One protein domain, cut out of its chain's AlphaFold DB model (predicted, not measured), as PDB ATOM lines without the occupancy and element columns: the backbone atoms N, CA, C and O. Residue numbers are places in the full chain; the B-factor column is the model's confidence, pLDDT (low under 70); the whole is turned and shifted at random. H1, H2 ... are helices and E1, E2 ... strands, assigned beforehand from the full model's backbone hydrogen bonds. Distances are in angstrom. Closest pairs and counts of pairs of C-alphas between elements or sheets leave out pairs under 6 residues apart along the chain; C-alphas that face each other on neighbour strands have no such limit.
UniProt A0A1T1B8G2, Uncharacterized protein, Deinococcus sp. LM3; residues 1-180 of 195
ATOM      1  N   MET A   1      37.969   3.924  -9.436       58.72
ATOM      2  CA  MET A   1      38.116   5.107 -10.317       58.72
ATOM      3  C   MET A   1      37.191   6.261  -9.879       58.72
ATOM      4  O   MET A   1      36.700   7.009 -10.708       58.72
ATOM      5  N   PHE A   2      36.936   6.426  -8.573       67.44
ATOM      6  CA  PHE A   2      36.124   7.533  -8.042       67.44
ATOM      7  C   PHE A   2      36.863   8.894  -8.031       67.44
ATOM      8  O   PHE A   2      36.261   9.889  -8.432       67.44
ATOM      9  N   PRO A   3      38.167   8.967  -7.671       68.75
ATOM     10  CA  PRO A   3      38.890  10.246  -7.626       68.75
ATOM     11  C   PRO A   3      38.995  10.943  -8.990       68.75
ATOM     12  O   PRO A   3      38.918  12.163  -9.074       68.75
ATOM     13  N   GLU A   4      39.109  10.176 -10.077       76.25
ATOM     14  CA  GLU A   4      39.216  10.724 -11.437       76.25
ATOM     15  C   GLU A   4      37.936  11.447 -11.881       76.25
ATOM     16  O   GLU A   4      38.003  12.483 -12.536       76.25
ATOM     17  N   GLN A   5      36.761  10.952 -11.479       80.88
ATOM     18  CA  GLN A   5      35.478  11.593 -11.792       80.88
ATOM     19  C   GLN A   5      35.291  12.903 -11.021       80.88
ATOM     20  O   GLN A   5      34.692  13.848 -11.531       80.88
ATOM     21  N   LEU A   6      35.819  12.967  -9.796       84.44
ATOM     22  CA  LEU A   6      35.760  14.144  -8.935       84.44
ATOM     23  C   LEU A   6      36.547  15.327  -9.514       84.44
ATOM     24  O   LEU A   6      36.140  16.475  -9.355       84.44
ATOM     25  N   LEU A   7      37.653  15.026 -10.196       88.00
ATOM     26  CA  LEU A   7      38.573  16.000 -10.784       88.00
ATOM     27  C   LEU A   7      38.377  16.172 -12.299       88.00
ATOM     28  O   LEU A   7      39.205  16.799 -12.954       88.00
ATOM     29  N   ALA A   8      37.294  15.626 -12.867       87.38
ATOM     30  CA  ALA A   8      37.053  15.644 -14.309       87.38
ATOM     31  C   ALA A   8      36.926  17.067 -14.878       87.38
ATOM     32  O   ALA A   8      37.400  17.342 -15.979       87.38
ATOM     33  N   THR A   9      36.280  17.971 -14.135       91.69
ATOM     34  CA  THR A   9      36.207  19.402 -14.451       91.69
ATOM     35  C   THR A   9      36.196  20.229 -13.172       91.69
ATOM     36  O   THR A   9      35.766  19.758 -12.115       91.69
ATOM     37  N   ASP A  10      36.588  21.497 -13.283       94.50
ATOM     38  CA  ASP A  10      36.607  22.413 -12.139       94.50
ATOM     39  C   ASP A  10      35.200  22.655 -11.581       94.50
ATOM     40  O   ASP A  10      35.023  22.770 -10.370       94.50
ATOM     41  N   ASP A  11      34.177  22.652 -12.444       93.25
ATOM     42  CA  ASP A  11      32.778  22.798 -12.027       93.25
ATOM     43  C   ASP A  11      32.305  21.592 -11.204       93.25
ATOM     44  O   ASP A  11      31.669  21.757 -10.159       93.25
ATOM     45  N   VAL A  12      32.656  20.373 -11.634       91.81
ATOM     46  CA  VAL A  12      32.340  19.136 -10.904       91.81
ATOM     47  C   VAL A  12      33.048  19.121  -9.554       91.81
ATOM     48  O   VAL A  12      32.400  18.910  -8.524       91.81
ATOM     49  N   MET A  13      34.346  19.420  -9.550       94.38
ATOM     50  CA  MET A  13      35.158  19.513  -8.342       94.38
ATOM     51  C   MET A  13      34.574  20.536  -7.362       94.38
ATOM     52  O   MET A  13      34.380  20.231  -6.185       94.38
ATOM     53  N   TYR A  14      34.230  21.734  -7.837       95.88
ATOM     54  CA  TYR A  14      33.697  22.792  -6.987       95.88
ATOM     55  C   TYR A  14      32.324  22.446  -6.404       95.88
ATOM     56  O   TYR A  14      32.071  22.676  -5.218       95.88
ATOM     57  N   ARG A  15      31.428  21.842  -7.193       94.69
ATOM     58  CA  ARG A  15      30.115  21.390  -6.698       94.69
ATOM     59  C   ARG A  15      30.237  20.301  -5.641       94.69
ATOM     60  O   ARG A  15      29.472  20.319  -4.670       94.69
ATOM     61  N   ALA A  16      31.171  19.374  -5.834       93.44
ATOM     62  CA  ALA A  16      31.480  18.333  -4.867       93.44
ATOM     63  C   ALA A  16      32.054  18.925  -3.574       93.44
ATOM     64  O   ALA A  16      31.583  18.605  -2.483       93.44
ATOM     65  N   ALA A  17      32.997  19.859  -3.692       95.25
ATOM     66  CA  ALA A  17      33.605  20.539  -2.558       95.25
ATOM     67  C   ALA A  17      32.589  21.350  -1.735       95.25
ATOM     68  O   ALA A  17      32.610  21.304  -0.503       95.25
ATOM     69  N   GLN A  18      31.620  22.006  -2.390       96.69
ATOM     70  CA  GLN A  18      30.483  22.639  -1.710       96.69
ATOM     71  C   GLN A  18      29.667  21.625  -0.894       96.69
ATOM     72  O   GLN A  18      29.300  21.905   0.245       96.69
ATOM     73  N   ALA A  19      29.380  20.443  -1.448       94.75
ATOM     74  CA  ALA A  19      28.627  19.410  -0.738       94.75
ATOM     75  C   ALA A  19      29.395  18.882   0.486       94.75
ATOM     76  O   ALA A  19      28.818  18.796   1.570       94.75
ATOM     77  N   ILE A  20      30.698  18.612   0.336       94.12
ATOM     78  CA  ILE A  20      31.587  18.222   1.441       94.12
ATOM     79  C   ILE A  20      31.604  19.308   2.522       94.12
ATOM     80  O   ILE A  20      31.442  18.996   3.700       94.12
ATOM     81  N   THR A  21      31.729  20.577   2.128       95.19
ATOM     82  CA  THR A  21      31.769  21.720   3.050       95.19
ATOM     83  C   THR A  21      30.486  21.851   3.864       95.19
ATOM     84  O   THR A  21      30.541  22.028   5.080       95.19
ATOM     85  N   VAL A  22      29.325  21.698   3.223       95.06
ATOM     86  CA  VAL A  22      28.026  21.730   3.912       95.06
ATOM     87  C   VAL A  22      27.908  20.568   4.896       95.06
ATOM     88  O   VAL A  22      27.567  20.783   6.055       95.06
ATOM     89  N   ILE A  23      28.236  19.340   4.483       93.38
ATOM     90  CA  ILE A  23      28.173  18.181   5.384       93.38
ATOM     91  C   ILE A  23      29.148  18.353   6.561       93.38
ATOM     92  O   ILE A  23      28.791  18.059   7.702       93.38
ATOM     93  N   HIS A  24      30.351  18.875   6.312       92.31
ATOM     94  CA  HIS A  24      31.332  19.179   7.352       92.31
ATOM     95  C   HIS A  24      30.802  20.206   8.369       92.31
ATOM     96  O   HIS A  24      30.955  20.000   9.572       92.31
ATOM     97  N   ALA A  25      30.102  21.255   7.922       92.00
ATOM     98  CA  ALA A  25      29.481  22.234   8.817       92.00
ATOM     99  C   ALA A  25      28.431  21.613   9.760       92.00
ATOM    100  O   ALA A  25      28.264  22.078  10.884       92.00
ATOM    101  N   HIS A  26      27.758  20.535   9.350       89.06
ATOM    102  CA  HIS A  26      26.860  19.788  10.237       89.06
ATOM    103  C   HIS A  26      27.600  18.808  11.160       89.06
ATOM    104  O   HIS A  26      27.132  18.553  12.268       89.06
ATOM    105  N   ARG A  27      28.768  18.284  10.756       84.38
ATOM    106  CA  ARG A  27      29.610  17.434  11.623       84.38
ATOM    107  C   ARG A  27      30.138  18.188  12.839       84.38
ATOM    108  O   ARG A  27      30.226  17.602  13.912       84.38
ATOM    109  N   SER A  28      30.456  19.476  12.698       70.75
ATOM    110  CA  SER A  28      30.902  20.303  13.830       70.75
ATOM    111  C   SER A  28      29.798  20.545  14.868       70.75
ATOM    112  O   SER A  28      30.095  20.858  16.017       70.75
ATOM    113  N   GLN A  29      28.531  20.335  14.492       67.94
ATOM    114  CA  GLN A  29      27.366  20.396  15.381       67.94
ATOM    115  C   GLN A  29      27.011  19.021  15.988       67.94
ATOM    116  O   GLN A  29      26.154  18.936  16.866       67.94
ATOM    117  N   GLY A  30      27.663  17.938  15.540       61.12
ATOM    118  CA  GLY A  30      27.476  16.576  16.041       61.12
ATOM    119  C   GLY A  30      28.375  15.555  15.328       61.12
ATOM    120  O   GLY A  30      28.240  15.320  14.128       61.12
ATOM    121  N   HIS A  31      29.265  14.891  16.076       59.94
ATOM    122  CA  HIS A  31      30.354  14.035  15.562       59.94
ATOM    123  C   HIS A  31      29.939  12.700  14.896       59.94
ATOM    124  O   HIS A  31      30.775  11.832  14.673       59.94
ATOM    125  N   TRP A  32      28.666  12.511  14.556       71.38
ATOM    126  CA  TRP A  32      28.092  11.211  14.180       71.38
ATOM    127  C   TRP A  32      27.774  11.051  12.688       71.38
ATOM    128  O   TRP A  32      27.275  10.002  12.281       71.38
ATOM    129  N   LEU A  33      28.023  12.072  11.864       83.56
ATOM    130  CA  LEU A  33      27.779  11.998  10.422       83.56
ATOM    131  C   LEU A  33      29.009  11.454   9.688       83.56
ATOM    132  O   LEU A  33      30.102  12.009   9.808       83.56
ATOM    133  N   ARG A  34      28.819  10.401   8.893       87.12
ATOM    134  CA  ARG A  34      29.803   9.888   7.922       87.12
ATOM    135  C   ARG A  34      29.549  10.534   6.563       87.12
ATOM    136  O   ARG A  34      28.404  10.857   6.252       87.12
ATOM    137  N   VAL A  35      30.589  10.735   5.756       90.38
ATOM    138  CA  VAL A  35      30.455  11.315   4.410       90.38
ATOM    139  C   VAL A  35      30.541  10.191   3.389       90.38
ATOM    140  O   VAL A  35      31.559   9.512   3.299       90.38
ATOM    141  N   ILE A  36      29.472  10.001   2.626       90.56
ATOM    142  CA  ILE A  36      29.354   8.943   1.630       90.56
ATOM    143  C   ILE A  36      29.389   9.566   0.239       90.56
ATOM    144  O   ILE A  36      28.617  10.471  -0.080       90.56
ATOM    145  N   ALA A  37      30.298   9.060  -0.575       90.38
ATOM    146  CA  ALA A  37      30.547   9.444  -1.945       90.38
ATOM    147  C   ALA A  37      29.894   8.425  -2.892       90.38
ATOM    148  O   ALA A  37      30.114   7.215  -2.791       90.38
ATOM    149  N   LEU A  38      29.075   8.924  -3.813       87.69
ATOM    150  CA  LEU A  38      28.346   8.140  -4.803       87.69
ATOM    151  C   LEU A  38      28.978   8.412  -6.164       87.69
ATOM    152  O   LEU A  38      28.847   9.525  -6.674       87.69
ATOM    153  N   ALA A  39      29.678   7.419  -6.722       76.88
ATOM    154  CA  ALA A  39      30.393   7.543  -8.000       76.88
ATOM    155  C   ALA A  39      29.449   7.867  -9.154       76.88
ATOM    156  O   ALA A  39      29.768   8.650 -10.038       76.88
ATOM    157  N   ASP A  40      28.261   7.273  -9.111       70.44
ATOM    158  CA  ASP A  40      27.303   7.399 -10.187       70.44
ATOM    159  C   ASP A  40      25.857   7.259  -9.680       70.44
ATOM    160  O   ASP A  40      25.241   6.195  -9.771       70.44
ATOM    161  N   PRO A  41      25.290   8.322  -9.091       62.12
ATOM    162  CA  PRO A  41      23.949   8.267  -8.522       62.12
ATOM    163  C   PRO A  41      22.822   8.332  -9.572       62.12
ATOM    164  O   PRO A  41      21.659   8.203  -9.195       62.12
ATOM    165  N   GLN A  42      23.115   8.614 -10.855       65.44
ATOM    166  CA  GLN A  42      22.099   8.907 -11.886       65.44
ATOM    167  C   GLN A  42      22.391   8.326 -13.286       65.44
ATOM    168  O   GLN A  42      21.598   8.551 -14.202       65.44
ATOM    169  N   GLY A  43      23.490   7.598 -13.475       59.34
ATOM    170  CA  GLY A  43      23.889   6.946 -14.721       59.34
ATOM    171  C   GLY A  43      25.268   7.389 -15.249       59.34
ATOM    172  O   GLY A  43      25.724   8.504 -14.973       59.34
ATOM    173  N   PRO A  44      25.914   6.547 -16.075       56.59
ATOM    174  CA  PRO A  44      27.333   6.662 -16.403       56.59
ATOM    175  C   PRO A  44      27.701   8.038 -16.967       56.59
ATOM    176  O   PRO A  44      27.057   8.542 -17.887       56.59
ATOM    177  N   GLY A  45      28.760   8.637 -16.412       58.59
ATOM    178  CA  GLY A  45      29.274   9.954 -16.814       58.59
ATOM    179  C   GLY A  45      28.659  11.151 -16.078       58.59
ATOM    180  O   GLY A  45      28.948  12.294 -16.430       58.59
ATOM    181  N   ARG A  46      27.811  10.924 -15.068       66.19
ATOM    182  CA  ARG A  46      27.298  11.982 -14.183       66.19
ATOM    183  C   ARG A  46      28.319  12.342 -13.100       66.19
ATOM    184  O   ARG A  46      29.155  11.530 -12.718       66.19
ATOM    185  N   ALA A  47      28.222  13.572 -12.597       69.25
ATOM    186  CA  ALA A  47      29.062  14.046 -11.505       69.25
ATOM    187  C   ALA A  47      28.805  13.238 -10.218       69.25
ATOM    188  O   ALA A  47      27.641  12.931  -9.921       69.25
ATOM    189  N   PRO A  48      29.853  12.945  -9.433       81.69
ATOM    190  CA  PRO A  48      29.694  12.269  -8.158       81.69
ATOM    191  C   PRO A  48      28.844  13.109  -7.198       81.69
ATOM    192  O   PRO A  48      28.897  14.343  -7.200       81.69
ATOM    193  N   ALA A  49      28.065  12.437  -6.351       87.56
ATOM    194  CA  ALA A  49      27.282  13.085  -5.300       87.56
ATOM    195  C   ALA A  49      27.794  12.707  -3.912       87.56
ATOM    196  O   ALA A  49      28.290  11.605  -3.700       87.56
ATOM    197  N   PHE A  50      27.615  13.618  -2.959       91.50
ATOM    198  CA  PHE A  50      28.004  13.421  -1.568       91.50
ATOM    199  C   PHE A  50      26.774  13.519  -0.678       91.50
ATOM    200  O   PHE A  50      25.985  14.461  -0.790       91.50
ATOM    201  N   VAL A  51      26.619  12.540   0.206       91.69
ATOM    202  CA  VAL A  51      25.539  12.472   1.191       91.69
ATOM    203  C   VAL A  51      26.127  12.234   2.575       91.69
ATOM    204  O   VAL A  51      27.219  11.685   2.715       91.69
ATOM    205  N   ALA A  52      25.418  12.667   3.608       91.75
ATOM    206  CA  ALA A  52      25.773  12.371   4.985       91.75
ATOM    207  C   ALA A  52      24.993  11.143   5.465       91.75
ATOM    208  O   ALA A  52      23.808  11.016   5.167       91.75
ATOM    209  N   ALA A  53      25.626  10.260   6.228       90.00
ATOM    210  CA  ALA A  53      24.984   9.083   6.808       90.00
ATOM    211  C   ALA A  53      25.002   9.140   8.339       90.00
ATOM    212  O   ALA A  53      26.028   9.470   8.936       90.00
ATOM    213  N   ARG A  54      23.877   8.769   8.963       87.69
ATOM    214  CA  ARG A  54      23.755   8.483  10.402       87.69
ATOM    215  C   ARG A  54      22.999   7.193  10.599       87.69
ATOM    216  O   ARG A  54      21.776   7.163  10.420       87.69
ATOM    217  N   GLY A  55      23.713   6.159  11.029       84.75
ATOM    218  CA  GLY A  55      23.158   4.818  10.955       84.75
ATOM    219  C   GLY A  55      22.575   4.617   9.553       84.75
ATOM    220  O   GLY A  55      23.185   5.007   8.560       84.75
ATOM    221  N   GLU A  56      21.367   4.064   9.471       84.88
ATOM    222  CA  GLU A  56      20.755   3.700   8.186       84.88
ATOM    223  C   GLU A  56      20.211   4.893   7.396       84.88
ATOM    224  O   GLU A  56      19.873   4.759   6.217       84.88
ATOM    225  N   ARG A  57      20.097   6.064   8.033       88.88
ATOM    226  CA  ARG A  57      19.509   7.251   7.416       88.88
ATOM    227  C   ARG A  57      20.554   8.033   6.643       88.88
ATOM    228  O   ARG A  57      21.644   8.312   7.145       88.88
ATOM    229  N   LEU A  58      20.158   8.450   5.450       90.44
ATOM    230  CA  LEU A  58      20.937   9.304   4.577       90.44
ATOM    231  C   LEU A  58      20.344  10.710   4.532       90.44
ATOM    232  O   LEU A  58      19.131  10.912   4.617       90.44
ATOM    233  N   TYR A  59      21.228  11.683   4.383       92.19
ATOM    234  CA  TYR A  59      20.897  13.093   4.328       92.19
ATOM    235  C   TYR A  59      21.625  13.744   3.161       92.19
ATOM    236  O   TYR A  59      22.834  13.576   2.993       92.19
ATOM    237  N   ARG A  60      20.902  14.515   2.354       91.31
ATOM    238  CA  ARG A  60      21.460  15.241   1.220       91.31
ATOM    239  C   ARG A  60      21.624  16.713   1.546       91.31
ATOM    240  O   ARG A  60      20.677  17.346   2.025       91.31
ATOM    241  N   PRO A  61      22.782  17.298   1.223       92.50
ATOM    242  CA  PRO A  61      22.859  18.738   1.149       92.50
ATOM    243  C   PRO A  61      22.012  19.216  -0.048       92.50
ATOM    244  O   PRO A  61      21.839  18.496  -1.034       92.50
ATOM    245  N   ALA A  62      21.471  20.434   0.034       87.75
ATOM    246  CA  ALA A  62      20.736  21.046  -1.078       87.75
ATOM    247  C   ALA A  62      21.612  21.166  -2.346       87.75
ATOM    248  O   ALA A  62      22.823  20.968  -2.284       87.75
ATOM    249  N   ALA A  63      21.021  21.498  -3.496       87.19
ATOM    250  CA  ALA A  63      21.761  21.592  -4.755       87.19
ATOM    251  C   ALA A  63      22.926  22.602  -4.683       87.19
ATOM    252  O   ALA A  63      22.771  23.712  -4.171       87.19
ATOM    253  N   SER A  64      24.084  22.209  -5.219       91.50
ATOM    254  CA  SER A  64      25.242  23.092  -5.419       91.50
ATOM    255  C   SER A  64      25.088  23.935  -6.679       91.50
ATOM    256  O   SER A  64      24.475  23.497  -7.655       91.50
ATOM    257  N   ILE A  65      25.700  25.116  -6.679       93.75
ATOM    258  CA  ILE A  65      25.798  25.987  -7.859       93.75
ATOM    259  C   ILE A  65      27.109  25.742  -8.606       93.75
ATOM    260  O   ILE A  65      28.065  25.223  -8.032       93.75
ATOM    261  N   GLY A  66      27.136  26.083  -9.893       93.06
ATOM    262  CA  GLY A  66      28.339  25.946 -10.718       93.06
ATOM    263  C   GLY A  66      29.253  27.158 -10.624       93.06
ATOM    264  O   GLY A  66      28.790  28.225 -10.227       93.06
ATOM    265  N   LEU A  67      30.508  27.003 -11.043       92.81
ATOM    266  CA  LEU A  67      31.537  28.051 -11.060       92.81
ATOM    267  C   LEU A  67      31.130  29.289 -11.862       92.81
ATOM    268  O   LEU A  67      31.495  30.397 -11.502       92.81
ATOM    269  N   HIS A  68      30.362  29.105 -12.935       91.38
ATOM    270  CA  HIS A  68      29.970  30.181 -13.852       91.38
ATOM    271  C   HIS A  68      28.594  30.779 -13.532       91.38
ATOM    272  O   HIS A  68      27.930  31.319 -14.410       91.38
ATOM    273  N   THR A  69      28.112  30.601 -12.304       91.44
ATOM    274  CA  THR A  69      26.810  31.135 -11.896       91.44
ATOM    275  C   THR A  69      26.964  32.593 -11.471       91.44
ATOM    276  O   THR A  69      27.827  32.893 -10.663       91.44
ATOM    277  N   ASP A  70      26.064  33.480 -11.900       88.75
ATOM    278  CA  ASP A  70      26.075  34.902 -11.501       88.75
ATOM    279  C   ASP A  70      25.555  35.161 -10.066       88.75
ATOM    280  O   ASP A  70      25.099  36.259  -9.737       88.75
ATOM    281  N   LEU A  71      25.553  34.147  -9.200       90.62
ATOM    282  CA  LEU A  71      25.070  34.247  -7.823       90.62
ATOM    283  C   LEU A  71      26.246  34.454  -6.873       90.62
ATOM    284  O   LEU A  71      27.289  33.839  -7.051       90.62
ATOM    285  N   ALA A  72      26.026  35.213  -5.798       94.44
ATOM    286  CA  ALA A  72      27.012  35.356  -4.730       94.44
ATOM    287  C   ALA A  72      27.313  33.991  -4.081       94.44
ATOM    288  O   ALA A  72      26.500  33.443  -3.324       94.44
ATOM    289  N   HIS A  73      28.487  33.444  -4.374       97.50
ATOM    290  CA  HIS A  73      28.930  32.117  -3.975       97.50
ATOM    291  C   HIS A  73      29.089  32.007  -2.461       97.50
ATOM    292  O   HIS A  73      28.622  31.035  -1.866       97.50
ATOM    293  N   THR A  74      29.677  33.019  -1.818       97.56
ATOM    294  CA  THR A  74      29.892  33.032  -0.364       97.56
ATOM    295  C   THR A  74      28.556  33.057   0.379       97.56
ATOM    296  O   THR A  74      28.341  32.289   1.318       97.56
ATOM    297  N   GLN A  75      27.610  33.892  -0.070       96.75
ATOM    298  CA  GLN A  75      26.272  33.970   0.526       96.75
ATOM    299  C   GLN A  75      25.488  32.668   0.324       96.75
ATOM    300  O   GLN A  75      24.833  32.186   1.254       96.75
ATOM    301  N   HIS A  76      25.564  32.087  -0.876       96.44
ATOM    302  CA  HIS A  76      24.951  30.799  -1.171       96.44
ATOM    303  C   HIS A  76      25.497  29.701  -0.248       96.44
ATOM    304  O   HIS A  76      24.718  28.979   0.381       96.44
ATOM    305  N   LEU A  77      26.823  29.610  -0.109       96.81
ATOM    306  CA  LEU A  77      27.472  28.605   0.728       96.81
ATOM    307  C   LEU A  77      27.123  28.786   2.212       96.81
ATOM    308  O   LEU A  77      26.747  27.814   2.862       96.81
ATOM    309  N   HIS A  78      27.127  30.020   2.731       96.31
ATOM    310  CA  HIS A  78      26.690  30.309   4.106       96.31
ATOM    311  C   HIS A  78      25.257  29.855   4.364       96.31
ATOM    312  O   HIS A  78      24.991  29.167   5.350       96.31
ATOM    313  N   THR A  79      24.344  30.217   3.461       95.81
ATOM    314  CA  THR A  79      22.928  29.846   3.570       95.81
ATOM    315  C   THR A  79      22.778  28.330   3.638       95.81
ATOM    316  O   THR A  79      22.005  27.815   4.445       95.81
ATOM    317  N   ARG A  80      23.557  27.596   2.838       94.06
ATOM    318  CA  ARG A  80      23.514  26.134   2.813       94.06
ATOM    319  C   ARG A  80      24.108  25.478   4.049       94.06
ATOM    320  O   ARG A  80      23.507  24.531   4.534       94.06
ATOM    321  N   CYS A  81      25.222  25.981   4.573       94.44
ATOM    322  CA  CYS A  81      25.809  25.474   5.818       94.44
ATOM    323  C   CYS A  81      24.903  25.702   7.041       94.44
ATOM    324  O   CYS A  81      25.024  24.988   8.032       94.44
ATOM    325  N   ALA A  82      24.010  26.695   6.988       92.56
ATOM    326  CA  ALA A  82      23.033  26.967   8.043       92.56
ATOM    327  C   ALA A  82      21.691  26.231   7.851       92.56
ATOM    328  O   ALA A  82      20.908  26.120   8.793       92.56
ATOM    329  N   SER A  83      21.400  25.757   6.637       91.62
ATOM    330  CA  SER A  83      20.143  25.074   6.317       91.62
ATOM    331  C   SER A  83      20.202  23.603   6.729       91.62
ATOM    332  O   SER A  83      21.250  22.983   6.584       91.62
ATOM    333  N   PRO A  84      19.099  22.993   7.197       90.31
ATOM    334  CA  PRO A  84      19.098  21.572   7.521       90.31
ATOM    335  C   PRO A  84      19.351  20.720   6.273       90.31
ATOM    336  O   PRO A  84      18.858  21.021   5.182       90.31
ATOM    337  N   LEU A  85      20.075  19.613   6.448       92.31
ATOM    338  CA  LEU A  85      20.186  18.593   5.409       92.31
ATOM    339  C   LEU A  85      18.814  17.950   5.163       92.31
ATOM    340  O   LEU A  85      18.084  17.630   6.104       92.31
ATOM    341  N   GLY A  86      18.476  17.727   3.895       90.75
ATOM    342  CA  GLY A  86      17.245  17.038   3.514       90.75
ATOM    343  C   GLY A  86      17.369  15.533   3.738       90.75
ATOM    344  O   GLY A  86      18.417  14.959   3.463       90.75
ATOM    345  N   SER A  87      16.314  14.870   4.210       90.50
ATOM    346  CA  SER A  87      16.298  13.405   4.312       90.50
ATOM    347  C   SER A  87      16.277  12.761   2.926       90.50
ATOM    348  O   SER A  87      15.451  13.130   2.088       90.50
ATOM    349  N   ASP A  88      17.137  11.776   2.700       86.81
ATOM    350  CA  ASP A  88      17.094  10.933   1.509       86.81
ATOM    351  C   ASP A  88      16.117   9.762   1.744       86.81
ATOM    352  O   ASP A  88      16.167   9.140   2.809       86.81
ATOM    353  N   PRO A  89      15.211   9.452   0.798       84.44
ATOM    354  CA  PRO A  89      14.342   8.280   0.903       84.44
ATOM    355  C   PRO A  89      15.098   6.942   0.833       84.44
ATOM    356  O   PRO A  89      14.557   5.918   1.249       84.44
ATOM    357  N   VAL A  90      16.320   6.926   0.294       85.31
ATOM    358  CA  VAL A  90      17.169   5.734   0.202       85.31
ATOM    359  C   VAL A  90      17.913   5.518   1.524       85.31
ATOM    360  O   VAL A  90      18.385   6.466   2.150       85.31
ATOM    361  N   THR A  91      18.040   4.262   1.956       85.38
ATOM    362  CA  THR A  91      18.825   3.892   3.144       85.38
ATOM    363  C   THR A  91      20.264   3.550   2.779       85.38
ATOM    364  O   THR A  91      20.553   3.180   1.638       85.38
ATOM    365  N   LEU A  92      21.182   3.610   3.749       83.06
ATOM    366  CA  LEU A  92      22.573   3.240   3.481       83.06
ATOM    367  C   LEU A  92      22.692   1.782   3.003       83.06
ATOM    368  O   LEU A  92      23.393   1.522   2.026       83.06
ATOM    369  N   ARG A  93      21.945   0.849   3.608       81.62
ATOM    370  CA  ARG A  93      21.923  -0.560   3.185       81.62
ATOM    371  C   ARG A  93      21.504  -0.766   1.726       81.62
ATOM    372  O   ARG A  93      21.980  -1.689   1.068       81.62
ATOM    373  N   ALA A  94      20.626   0.087   1.198       81.06
ATOM    374  CA  ALA A  94      20.241   0.024  -0.210       81.06
ATOM    375  C   ALA A  94      21.388   0.457  -1.145       81.06
ATOM    376  O   ALA A  94      21.463  -0.017  -2.276       81.06
ATOM    377  N   LEU A  95      22.312   1.303  -0.671       78.69
ATOM    378  CA  LEU A  95      23.472   1.768  -1.442       78.69
ATOM    379  C   LEU A  95      24.681   0.826  -1.381       78.69
ATOM    380  O   LEU A  95      25.517   0.852  -2.285       78.69
ATOM    381  N   THR A  96      24.797  -0.007  -0.344       73.81
ATOM    382  CA  THR A  96      25.946  -0.916  -0.172       73.81
ATOM    383  C   THR A  96      25.995  -2.050  -1.198       73.81
ATOM    384  O   THR A  96      27.067  -2.578  -1.470       73.81
ATOM    385  N   GLY A  97      24.865  -2.413  -1.813       65.06
ATOM    386  CA  GLY A  97      24.799  -3.535  -2.760       65.06
ATOM    387  C   GLY A  97      25.373  -3.256  -4.156       65.06
ATOM    388  O   GLY A  97      25.520  -4.189  -4.939       65.06
ATOM    389  N   GLY A  98      25.670  -1.994  -4.490       66.12
ATOM    390  CA  GLY A  98      25.952  -1.563  -5.867       66.12
ATOM    391  C   GLY A  98      27.423  -1.338  -6.238       66.12
ATOM    392  O   GLY A  98      27.685  -0.966  -7.375       66.12
ATOM    393  N   GLY A  99      28.379  -1.482  -5.310       67.75
ATOM    394  CA  GLY A  99      29.826  -1.325  -5.577       67.75
ATOM    395  C   GLY A  99      30.317   0.093  -5.930       67.75
ATOM    396  O   GLY A  99      31.518   0.326  -5.991       67.75
ATOM    397  N   ASN A 100      29.413   1.060  -6.111       79.00
ATOM    398  CA  ASN A 100      29.718   2.444  -6.510       79.00
ATOM    399  C   ASN A 100      29.661   3.447  -5.344       79.00
ATOM    400  O   ASN A 100      29.586   4.661  -5.555       79.00
ATOM    401  N   THR A 101      29.695   2.935  -4.117       86.19
ATOM    402  CA  THR A 101      29.538   3.711  -2.887       86.19
ATOM    403  C   THR A 101      30.829   3.654  -2.090       86.19
ATOM    404  O   THR A 101      31.314   2.571  -1.766       86.19
ATOM    405  N   HIS A 102      31.369   4.821  -1.763       87.75
ATOM    406  CA  HIS A 102      32.605   4.952  -1.005       87.75
ATOM    407  C   HIS A 102      32.360   5.817   0.226       87.75
ATOM    408  O   HIS A 102      31.584   6.766   0.179       87.75
ATOM    409  N   GLU A 103      33.027   5.520   1.328       88.56
ATOM    410  CA  GLU A 103      33.143   6.452   2.438       88.56
ATOM    411  C   GLU A 103      34.368   7.343   2.242       88.56
ATOM    412  O   GLU A 103      35.442   6.871   1.873       88.56
ATOM    413  N   LEU A 104      34.201   8.636   2.507       89.06
ATOM    414  CA  LEU A 104      35.300   9.585   2.584       89.06
ATOM    415  C   LEU A 104      35.965   9.502   3.964       89.06
ATOM    416  O   LEU A 104      35.361   9.853   4.984       89.06
ATOM    417  N   GLU A 105      37.233   9.106   3.982       82.56
ATOM    418  CA  GLU A 105      38.024   9.016   5.202       82.56
ATOM    419  C   GLU A 105      38.567  10.403   5.592       82.56
ATOM    420  O   GLU A 105      39.296  11.061   4.849       82.56
ATOM    421  N   SER A 106      38.169  10.897   6.764       65.50
ATOM    422  CA  SER A 106      38.293  12.316   7.129       65.50
ATOM    423  C   SER A 106      39.441  12.584   8.110       65.50
ATOM    424  O   SER A 106      39.214  13.113   9.196       65.50
ATOM    425  N   HIS A 107      40.680  12.256   7.744       65.50
ATOM    426  CA  HIS A 107      41.878  12.550   8.549       65.50
ATOM    427  C   HIS A 107      42.411  13.981   8.307       65.50
ATOM    428  O   HIS A 107      43.481  14.167   7.735       65.50
ATOM    429  N   GLY A 108      41.646  15.021   8.668       69.50
ATOM    430  CA  GLY A 108      42.058  16.439   8.552       69.50
ATOM    431  C   GLY A 108      42.154  17.008   7.122       69.50
ATOM    432  O   GLY A 108      42.254  18.217   6.932       69.50
ATOM    433  N   LEU A 109      42.065  16.163   6.093       83.81
ATOM    434  CA  LEU A 109      42.044  16.581   4.686       83.81
ATOM    435  C   LEU A 109      40.766  17.349   4.317       83.81
ATOM    436  O   LEU A 109      40.800  18.249   3.479       83.81
ATOM    437  N   VAL A 110      39.652  17.054   4.993       90.12
ATOM    438  CA  VAL A 110      38.376  17.755   4.787       90.12
ATOM    439  C   VAL A 110      38.491  19.243   5.128       90.12
ATOM    440  O   VAL A 110      37.929  20.063   4.409       90.12
ATOM    441  N   ASP A 111      39.278  19.620   6.139       91.56
ATOM    442  CA  ASP A 111      39.461  21.030   6.514       91.56
ATOM    443  C   ASP A 111      40.171  21.824   5.407       91.56
ATOM    444  O   ASP A 111      39.873  23.002   5.185       91.56
ATOM    445  N   ARG A 112      41.070  21.174   4.652       94.31
ATOM    446  CA  ARG A 112      41.725  21.782   3.482       94.31
ATOM    447  C   ARG A 112      40.726  22.026   2.358       94.31
ATOM    448  O   ARG A 112      40.715  23.116   1.794       94.31
ATOM    449  N   VAL A 113      39.857  21.052   2.081       95.12
ATOM    450  CA  VAL A 113      38.772  21.199   1.097       95.12
ATOM    451  C   VAL A 113      37.840  22.336   1.497       95.12
ATOM    452  O   VAL A 113      37.539  23.194   0.671       95.12
ATOM    453  N   VAL A 114      37.425  22.392   2.763       95.50
ATOM    454  CA  VAL A 114      36.565  23.460   3.295       95.50
ATOM    455  C   VAL A 114      37.226  24.825   3.116       95.50
ATOM    456  O   VAL A 114      36.611  25.742   2.572       95.50
ATOM    457  N   THR A 115      38.492  24.953   3.518       97.00
ATOM    458  CA  THR A 115      39.253  26.206   3.404       97.00
ATOM    459  C   THR A 115      39.370  26.657   1.950       97.00
ATOM    460  O   THR A 115      39.050  27.803   1.636       97.00
ATOM    461  N   ALA A 116      39.757  25.752   1.048       97.75
ATOM    462  CA  ALA A 116      39.886  26.057  -0.373       97.75
ATOM    463  C   ALA A 116      38.535  26.398  -1.024       97.75
ATOM    464  O   ALA A 116      38.465  27.296  -1.859       97.75
ATOM    465  N   THR A 117      37.445  25.747  -0.601       98.19
ATOM    466  CA  THR A 117      36.086  26.038  -1.091       98.19
ATOM    467  C   THR A 117      35.654  27.456  -0.722       98.19
ATOM    468  O   THR A 117      35.157  28.183  -1.580       98.19
ATOM    469  N   TRP A 118      35.863  27.872   0.532       98.38
ATOM    470  CA  TRP A 118      35.568  29.239   0.973       98.38
ATOM    471  C   TRP A 118      36.459  30.275   0.285       98.38
ATOM    472  O   TRP A 118      35.961  31.323  -0.128       98.38
ATOM    473  N   GLY A 119      37.750  29.974   0.121       98.19
ATOM    474  CA  GLY A 119      38.685  30.825  -0.612       98.19
ATOM    475  C   GLY A 119      38.254  31.047  -2.064       98.19
ATOM    476  O   GLY A 119      38.185  32.190  -2.521       98.19
ATOM    477  N   LEU A 120      37.870  29.971  -2.758       98.44
ATOM    478  CA  LEU A 120      37.379  30.032  -4.135       98.44
ATOM    479  C   LEU A 120      36.053  30.795  -4.244       98.44
ATOM    480  O   LEU A 120      35.922  31.657  -5.107       98.44
ATOM    481  N   ALA A 121      35.092  30.542  -3.348       98.06
ATOM    482  CA  ALA A 121      33.822  31.272  -3.318       98.06
ATOM    483  C   ALA A 121      34.030  32.790  -3.151       98.06
ATOM    484  O   ALA A 121      33.427  33.582  -3.875       98.06
ATOM    485  N   GLY A 122      34.931  33.195  -2.251       97.69
ATOM    486  CA  GLY A 122      35.274  34.603  -2.050       97.69
ATOM    487  C   GLY A 122      35.960  35.236  -3.267       97.69
ATOM    488  O   GLY A 122      35.649  36.376  -3.618       97.69
ATOM    489  N   ALA A 123      36.854  34.497  -3.933       97.12
ATOM    490  CA  ALA A 123      37.530  34.957  -5.144       97.12
ATOM    491  C   ALA A 123      36.556  35.135  -6.322       97.12
ATOM    492  O   ALA A 123      36.638  36.142  -7.025       97.12
ATOM    493  N   LEU A 124      35.595  34.219  -6.493       96.81
ATOM    494  CA  LEU A 124      34.534  34.328  -7.504       96.81
ATOM    495  C   LEU A 124      33.650  35.560  -7.259       96.81
ATOM    496  O   LEU A 124      33.400  36.336  -8.178       96.81
ATOM    497  N   ASP A 125      33.258  35.811  -6.007       95.69
ATOM    498  CA  ASP A 125      32.466  36.995  -5.650       95.69
ATOM    499  C   ASP A 125      33.237  38.307  -5.869       95.69
ATOM    500  O   ASP A 125      32.659  39.348  -6.191       95.69
ATOM    501  N   GLU A 126      34.554  38.316  -5.651       92.81
ATOM    502  CA  GLU A 126      35.407  39.468  -5.961       92.81
ATOM    503  C   GLU A 126      35.552  39.682  -7.470       92.81
ATOM    504  O   GLU A 126      35.390  40.805  -7.951       92.81
ATOM    505  N   GLN A 127      35.773  38.606  -8.224       93.31
ATOM    506  CA  GLN A 127      35.829  38.641  -9.679       93.31
ATOM    507  C   GLN A 127      34.527  39.188 -10.275       93.31
ATOM    508  O   GLN A 127      34.567  40.104 -11.101       93.31
ATOM    509  N   GLN A 128      33.376  38.691  -9.820       91.00
ATOM    510  CA  GLN A 128      32.072  39.162 -10.278       91.00
ATOM    511  C   GLN A 128      31.872  40.649  -9.960       91.00
ATOM    512  O   GLN A 128      31.386  41.407 -10.803       91.00
ATOM    513  N   ARG A 129      32.280  41.106  -8.768       88.25
ATOM    514  CA  ARG A 129      32.203  42.526  -8.384       88.25
ATOM    515  C   ARG A 129      33.056  43.422  -9.274       88.25
ATOM    516  O   ARG A 129      32.583  44.485  -9.668       88.25
ATOM    517  N   GLU A 130      34.274  43.011  -9.620       86.69
ATOM    518  CA  GLU A 130      35.124  43.792 -10.524       86.69
ATOM    519  C   GLU A 130      34.584  43.797 -11.961       86.69
ATOM    520  O   GLU A 130      34.598  44.837 -12.613       86.69
ATOM    521  N   GLN A 131      34.018  42.690 -12.449       83.31
ATOM    522  CA  GLN A 131      33.417  42.631 -13.790       83.31
ATOM    523  C   GLN A 131      32.126  43.455 -13.917       83.31
ATOM    524  O   GLN A 131      31.870  44.058 -14.958       83.31
ATOM    525  N   THR A 132      31.311  43.499 -12.861       79.62
ATOM    526  CA  THR A 132      30.007  44.187 -12.852       79.62
ATOM    527  C   THR A 132      30.082  45.637 -12.379       79.62
ATOM    528  O   THR A 132      29.064  46.335 -12.366       79.62
ATOM    529  N   ARG A 133      31.275  46.126 -12.012       71.69
ATOM    530  CA  ARG A 133      31.490  47.478 -11.492       71.69
ATOM    531  C   ARG A 133      31.033  48.534 -12.515       71.69
ATOM    532  O   ARG A 133      31.671  48.697 -13.558       71.69
ATOM    533  N   PRO A 134      29.956  49.296 -12.241       61.44
ATOM    534  CA  PRO A 134      29.419  50.229 -13.218       61.44
ATOM    535  C   PRO A 134      30.370  51.410 -13.417       61.44
ATOM    536  O   PRO A 134      30.695  52.145 -12.483       61.44
ATOM    537  N   ALA A 135      30.754  51.662 -14.666       57.78
ATOM    538  CA  ALA A 135      31.388  52.909 -15.072       57.78
ATOM    539  C   ALA A 135      30.323  54.015 -15.191       57.78
ATOM    540  O   ALA A 135      29.983  54.433 -16.293       57.78
ATOM    541  N   ARG A 136      29.720  54.473 -14.086       52.72
ATOM    542  CA  ARG A 136      28.782  55.608 -14.153       52.72
ATOM    543  C   ARG A 136      29.176  56.757 -13.243       52.72
ATOM    544  O   ARG A 136      28.969  56.745 -12.037       52.72
ATOM    545  N   SER A 137      29.767  57.751 -13.913       54.44
ATOM    546  CA  SER A 137      29.384  59.164 -13.869       54.44
ATOM    547  C   SER A 137      28.741  59.603 -12.559       54.44
ATOM    548  O   SER A 137      27.528  59.584 -12.446       54.44
ATOM    549  N   PHE A 138      29.559  59.948 -11.573       53.72
ATOM    550  CA  PHE A 138      29.463  61.146 -10.732       53.72
ATOM    551  C   PHE A 138      30.450  60.942  -9.577       53.72
ATOM    552  O   PHE A 138      30.120  60.432  -8.519       53.72
ATOM    553  N   ARG A 139      31.701  61.337  -9.854       54.78
ATOM    554  CA  ARG A 139      32.774  61.649  -8.896       54.78
ATOM    555  C   ARG A 139      33.085  60.559  -7.856       54.78
ATOM    556  O   ARG A 139      32.550  60.581  -6.760       54.78
ATOM    557  N   LEU A 140      34.060  59.707  -8.204       57.59
ATOM    558  CA  LEU A 140      35.214  59.253  -7.386       57.59
ATOM    559  C   LEU A 140      35.608  57.787  -7.620       57.59
ATOM    560  O   LEU A 140      36.677  57.386  -7.170       57.59
ATOM    561  N   TRP A 141      34.807  56.973  -8.313       55.97
ATOM    562  CA  TRP A 141      35.112  55.544  -8.474       55.97
ATOM    563  C   TRP A 141      35.571  55.222  -9.898       55.97
ATOM    564  O   TRP A 141      34.880  55.508 -10.875       55.97
ATOM    565  N   ARG A 142      36.790  54.677 -10.003       57.31
ATOM    566  CA  ARG A 142      37.423  54.280 -11.267       57.31
ATOM    567  C   ARG A 142      36.697  53.059 -11.842       57.31
ATOM    568  O   ARG A 142      36.313  52.167 -11.087       57.31
ATOM    569  N   ALA A 143      36.523  53.041 -13.165       60.72
ATOM    570  CA  ALA A 143      36.114  51.846 -13.901       60.72
ATOM    571  C   ALA A 143      37.065  50.677 -13.570       60.72
ATOM    572  O   ALA A 143      38.237  50.942 -13.265       60.72
ATOM    573  N   PRO A 144      36.590  49.418 -13.609       64.56
ATOM    574  CA  PRO A 144      37.446  48.269 -13.354       64.56
ATOM    575  C   PRO A 144      38.638  48.313 -14.307       64.56
ATOM    576  O   PRO A 144      38.493  48.446 -15.525       64.56
ATOM    577  N   THR A 145      39.839  48.305 -13.734       74.38
ATOM    578  CA  THR A 145      41.057  48.330 -14.542       74.38
ATOM    579  C   THR A 145      41.310  46.924 -15.083       74.38
ATOM    580  O   THR A 145      41.075  45.957 -14.357       74.38
ATOM    581  N   PRO A 146      41.838  46.772 -16.311       79.38
ATOM    582  CA  PRO A 146      42.229  45.460 -16.832       79.38
ATOM    583  C   PRO A 146      43.172  44.694 -15.889       79.38
ATOM    584  O   PRO A 146      43.147  43.470 -15.848       79.38
ATOM    585  N   HIS A 147      43.967  45.424 -15.098       84.00
ATOM    586  CA  HIS A 147      44.814  44.872 -14.044       84.00
ATOM    587  C   HIS A 147      44.003  44.227 -12.914       84.00
ATOM    588  O   HIS A 147      44.230  43.067 -12.604       84.00
ATOM    589  N   ALA A 148      43.016  44.935 -12.355       83.75
ATOM    590  CA  ALA A 148      42.186  44.424 -11.262       83.75
ATOM    591  C   ALA A 148      41.369  43.185 -11.671       83.75
ATOM    592  O   ALA A 148      41.233  42.243 -10.895       83.75
ATOM    593  N   VAL A 149      40.863  43.154 -12.911       85.25
ATOM    594  CA  VAL A 149      40.164  41.974 -13.451       85.25
ATOM    595  C   VAL A 149      41.117  40.782 -13.565       85.25
ATOM    596  O   VAL A 149      40.738  39.662 -13.229       85.25
ATOM    597  N   ARG A 150      42.362  41.020 -13.995       89.31
ATOM    598  CA  ARG A 150      43.393  39.983 -14.076       89.31
ATOM    599  C   ARG A 150      43.804  39.472 -12.696       89.31
ATOM    600  O   ARG A 150      43.819  38.270 -12.500       89.31
ATOM    601  N   GLU A 151      44.036  40.352 -11.726       90.19
ATOM    602  CA  GLU A 151      44.345  39.956 -10.342       90.19
ATOM    603  C   GLU A 151      43.206  39.153  -9.695       90.19
ATOM    604  O   GLU A 151      43.441  38.236  -8.907       90.19
ATOM    605  N   ALA A 152      41.948  39.484 -10.003       90.56
ATOM    606  CA  ALA A 152      40.810  38.684  -9.568       90.56
ATOM    607  C   ALA A 152      40.803  37.290 -10.218       90.56
ATOM    608  O   ALA A 152      40.587  36.310  -9.510       90.56
ATOM    609  N   GLN A 153      41.107  37.189 -11.516       93.44
ATOM    610  CA  GLN A 153      41.254  35.899 -12.197       93.44
ATOM    611  C   GLN A 153      42.410  35.072 -11.616       93.44
ATOM    612  O   GLN A 153      42.201  33.916 -11.269       93.44
ATOM    613  N   ASP A 154      43.588  35.670 -11.419       95.38
ATOM    614  CA  ASP A 154      44.766  34.980 -10.878       95.38
ATOM    615  C   ASP A 154      44.474  34.385  -9.483       95.38
ATOM    616  O   ASP A 154      44.949  33.301  -9.137       95.38
ATOM    617  N   ARG A 155      43.644  35.060  -8.673       95.69
ATOM    618  CA  ARG A 155      43.176  34.535  -7.377       95.69
ATOM    619  C   ARG A 155      42.202  33.371  -7.523       95.69
ATOM    620  O   ARG A 155      42.307  32.420  -6.751       95.69
ATOM    621  N   VAL A 156      41.270  33.434  -8.474       97.06
ATOM    622  CA  VAL A 156      40.366  32.311  -8.778       97.06
ATOM    623  C   VAL A 156      41.178  31.091  -9.209       97.06
ATOM    624  O   VAL A 156      40.954  30.001  -8.683       97.06
ATOM    625  N   ASP A 157      42.170  31.275 -10.077       97.44
ATOM    626  CA  ASP A 157      43.037  30.197 -10.557       97.44
ATOM    627  C   ASP A 157      43.851  29.584  -9.405       97.44
ATOM    628  O   ASP A 157      43.886  28.361  -9.245       97.44
ATOM    629  N   ALA A 158      44.432  30.422  -8.539       97.75
ATOM    630  CA  ALA A 158      45.190  29.966  -7.376       97.75
ATOM    631  C   ALA A 158      44.335  29.140  -6.399       97.75
ATOM    632  O   ALA A 158      44.775  28.092  -5.922       97.75
ATOM    633  N   TRP A 159      43.108  29.581  -6.104       98.12
ATOM    634  CA  TRP A 159      42.201  28.831  -5.233       98.12
ATOM    635  C   TRP A 159      41.653  27.568  -5.892       98.12
ATOM    636  O   TRP A 159      41.464  26.564  -5.208       98.12
ATOM    637  N   THR A 160      41.444  27.587  -7.209       98.06
ATOM    638  CA  THR A 160      41.048  26.397  -7.971       98.06
ATOM    639  C   THR A 160      42.131  25.325  -7.893       98.06
ATOM    640  O   THR A 160      41.818  24.167  -7.630       98.06
ATOM    641  N   GLU A 161      43.405  25.701  -8.026       97.44
ATOM    642  CA  GLU A 161      44.524  24.764  -7.886       97.44
ATOM    643  C   GLU A 161      44.646  24.213  -6.459       97.44
ATOM    644  O   GLU A 161      44.808  23.008  -6.269       97.44
ATOM    645  N   GLN A 162      44.489  25.061  -5.438       97.19
ATOM    646  CA  GLN A 162      44.471  24.595  -4.047       97.19
ATOM    647  C   GLN A 162      43.319  23.624  -3.779       97.19
ATOM    648  O   GLN A 162      43.502  22.627  -3.079       97.19
ATOM    649  N   LEU A 163      42.141  23.896  -4.344       96.81
ATOM    650  CA  LEU A 163      40.999  23.005  -4.219       96.81
ATOM    651  C   LEU A 163      41.253  21.679  -4.942       96.81
ATOM    652  O   LEU A 163      40.953  20.627  -4.384       96.81
ATOM    653  N   ARG A 164      41.860  21.713  -6.131       96.12
ATOM    654  CA  ARG A 164      42.247  20.519  -6.893       96.12
ATOM    655  C   ARG A 164      43.212  19.641  -6.117       96.12
ATOM    656  O   ARG A 164      42.961  18.444  -5.997       96.12
ATOM    657  N   ALA A 165      44.251  20.231  -5.533       94.62
ATOM    658  CA  ALA A 165      45.187  19.515  -4.674       94.62
ATOM    659  C   ALA A 165      44.476  18.899  -3.455       94.62
ATOM    660  O   ALA A 165      44.593  17.701  -3.210       94.62
ATOM    661  N   ALA A 166      43.664  19.682  -2.737       93.88
ATOM    662  CA  ALA A 166      42.948  19.198  -1.555       93.88
ATOM    663  C   ALA A 166      41.954  18.068  -1.876       93.88
ATOM    664  O   ALA A 166      41.811  17.134  -1.089       93.88
ATOM    665  N   MET A 167      41.273  18.146  -3.021       93.12
ATOM    666  CA  MET A 167      40.336  17.122  -3.487       93.12
ATOM    667  C   MET A 167      41.057  15.864  -3.988       93.12
ATOM    668  O   MET A 167      40.544  14.763  -3.798       93.12
ATOM    669  N   GLY A 168      42.242  16.013  -4.592       92.06
ATOM    670  CA  GLY A 168      43.087  14.901  -5.035       92.06
ATOM    671  C   GLY A 168      43.719  14.104  -3.893       92.06
ATOM    672  O   GLY A 168      43.940  12.906  -4.046       92.06
ATOM    673  N   ASP A 169      43.938  14.740  -2.741       91.06
ATOM    674  CA  ASP A 169      44.451  14.078  -1.537       91.06
ATOM    675  C   ASP A 169      43.383  13.236  -0.808       91.06
ATOM    676  O   ASP A 169      43.724  12.453   0.080       91.06
ATOM    677  N   LEU A 170      42.091  13.398  -1.130       90.38
ATOM    678  CA  LEU A 170      41.010  12.711  -0.420       90.38
ATOM    679  C   LEU A 170      41.079  11.191  -0.599       90.38
ATOM    680  O   LEU A 170      41.141  10.677  -1.716       90.38
ATOM    681  N   ASN A 171      40.966  10.470   0.518       88.38
ATOM    682  CA  ASN A 171      40.921   9.015   0.513       88.38
ATOM    683  C   ASN A 171      39.479   8.492   0.553       88.38
ATOM    684  O   ASN A 171      38.660   8.938   1.362       88.38
ATOM    685  N   PHE A 172      39.190   7.512  -0.299       87.62
ATOM    686  CA  PHE A 172      37.869   6.909  -0.449       87.62
ATOM    687  C   PHE A 172      37.952   5.403  -0.241       87.62
ATOM    688  O   PHE A 172      38.622   4.703  -1.000       87.62
ATOM    689  N   VAL A 173      37.228   4.901   0.755       86.62
ATOM    690  CA  VAL A 173      37.185   3.474   1.089       86.62
ATOM    691  C   VAL A 173      35.877   2.878   0.565       86.62
ATOM    692  O   VAL A 173      34.815   3.441   0.838       86.62
ATOM    693  N   PRO A 174      35.897   1.767  -0.192       84.31
ATOM    694  CA  PRO A 174      34.677   1.095  -0.621       84.31
ATOM    695  C   PRO A 174      33.793   0.723   0.570       84.31
ATOM    696  O   PRO A 174      34.245   0.121   1.543       84.31
ATOM    697  N   LEU A 175      32.503   1.050   0.488       77.56
ATOM    698  CA  LEU A 175      31.577   0.794   1.592       77.56
ATOM    699  C   LEU A 175      31.287  -0.709   1.788       77.56
ATOM    700  O   LEU A 175      30.855  -1.106   2.864       77.56
ATOM    701  N   SER A 176      31.549  -1.546   0.777       68.44
ATOM    702  CA  SER A 176      31.449  -3.013   0.852       68.44
ATOM    703  C   SER A 176      32.445  -3.651   1.824       68.44
ATOM    704  O   SER A 176      32.178  -4.738   2.332       68.44
ATOM    705  N   ASP A 177      33.567  -2.977   2.083       55.12
ATOM    706  CA  ASP A 177      34.680  -3.507   2.879       55.12
ATOM    707  C   ASP A 177      34.559  -3.108   4.358       55.12
ATOM    708  O   ASP A 177      35.211  -3.671   5.240       55.12
ATOM    709  N   LEU A 178      33.659  -2.168   4.651       53.94
ATOM    710  CA  LEU A 178      33.255  -1.815   5.998       53.94
ATOM    711  C   LEU A 178      32.202  -2.820   6.446       53.94
ATOM    712  O   LEU A 178      31.003  -2.626   6.245       53.94
ATOM    713  N   THR A 179      32.667  -3.913   7.060       47.16
ATOM    714  CA  THR A 179      31.809  -4.758   7.898       47.16
ATOM    715  C   THR A 179      30.901  -3.845   8.714       47.16
ATOM    716  O   THR A 179      31.359  -2.892   9.347       47.16
ATOM    717  N   LEU A 180      29.593  -4.072   8.608       50.97
ATOM    718  CA  LEU A 180      28.587  -3.327   9.346       50.97
ATOM    719  C   LEU A 180      28.730  -3.670  10.847       50.97
ATOM    720  O   LEU A 180      27.873  -4.334  11.412       50.97
TER     721      LEU A 180
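What this domain is: This is residues 1 to 180 of the 195 residues of an uncharacterized protein of Deinococcus sp. LM3 (UniProt A0A1T1B8G2). A strongly twisted wall of six strands stands at one end, helix H2 packs along one of its faces, and on the side of H2 away from the sheet pack H3 and the sheetward parts of a long helical hairpin, H5 and H6. This hairpin points away from the sheet and makes the length of the domain, with the loop of residues 133 to 145 at its tip. The printed part has 180 residues, with six named helices and six named strands in the order H1 H2 E1 E2 E3 H3 E4 H4 E5 H5 H6 E6; the sheet, E4 E3 E2 E1 E5 E6, is antiparallel throughout, and the class is mixed, helices and strands. The whole is compact, with a radius of gyration of the C-alphas of 18.4 A and spans of 67 by 30 by 30 A.

Where its parts are: Find C-alpha 2 at (36.124, 7.533, -8.042), where the short helix H1, residues 2 to 6, begins. H2, residues 10 to 27, follows and measures 25.3 A from first to last C-alpha. Then read strand E1 at residues 34 to 38, E2 at 49 to 54, 16.7 A long, and E3 at 57 to 60. H3 holds residues 73 to 82 and is 14.3 A long. E4, residues 86 to 91, leads directly into H4, residues 92 to 96, and E5 follows at 101 to 105. Look next for C-alpha 109 at (42.044, 16.581, 4.686): from there H5, residues 109 to 132, runs 34.9 A to C-alpha 132 at (30.007, 44.187, -12.852). H6, residues 146 to 168, is 32.8 A long, and E6, residues 171 to 174, ends at C-alpha 174, (34.677, 1.095, -0.621).

How they stand to each other: Start at the sheet, where E1, E2 and E3 make a meander, each strand the antiparallel neighbour of the one before. E1 and E2 are a hairpin, with N 36 and O 51 at 2.8 A; E2 and E3 are another, with N 52 and O 59 at 2.8 A. Edge strand E4 pairs with E3 through N 60 and O 86, 2.8 A. On the other side of E2, E1 pairs with E5 through N 37 and O 102, 2.7 A, and E5 with edge strand E6 through N 103 and O 173, 2.8 A. H2 is on one face of the sheet, giving two layers, helix and sheet; its height over the sheet is 8.8 A, and it runs along the strands, over E2, at 6 degrees on the local plane. Their closest C-alphas are those of Ala 19 and Phe 50, 6.1 A apart. H2 is also the hub, touching four helices. With residues 18 to 26 alone it touches H3 at a shallow tilt of 31 degrees, the same way, closest at the C-alphas of Val 22 and Cys 81, 4.8 A. H5 touches H2 with residues 110 to 117 alone, at a steep tilt of 58 degrees, opposite ways; the closest C-alphas are those of Thr 21 and Val 114, 5.1 A. H2 and H6 touch at a steep tilt of 65 degrees, through residues 10 to 17 and 160 to 167 alone, closest at the C-alphas of Asp 10 and Thr 160, 7.3 A. H1 and H2 only just touch, only at the corner, with 3 pairs of C-alphas within 8 A, the closest being Leu 6 and Met 13 at 5.4 A; H1 only grazes the sheet. H5 and H6 are a helical hairpin at a shallow tilt of 19 degrees, opposite ways, closest at the C-alphas of Gln 127 and Ala 152, 5.0 A. H3 and H5 touch at a steep tilt of 43 degrees, closest at the C-alphas of His 73 and Ala 121, 5.0 A. H4 is on the sheet at a height of 7.6 A, over none of its strands. In H1 to H6 every O i to N i+4 pair is within hydrogen-bond range.

The domain as a whole: The C-alphas farthest apart are those of Phe 138 and Thr 179, 68.5 A. The printed part has no cut. The long links are E3 to H3, with 12 residues, and H5 to H6, with 13. The mean pLDDT of the printed part is 84.3; look for values under 70 at, among others, residues 41 to 47, 134 to 144 and 176 to 180.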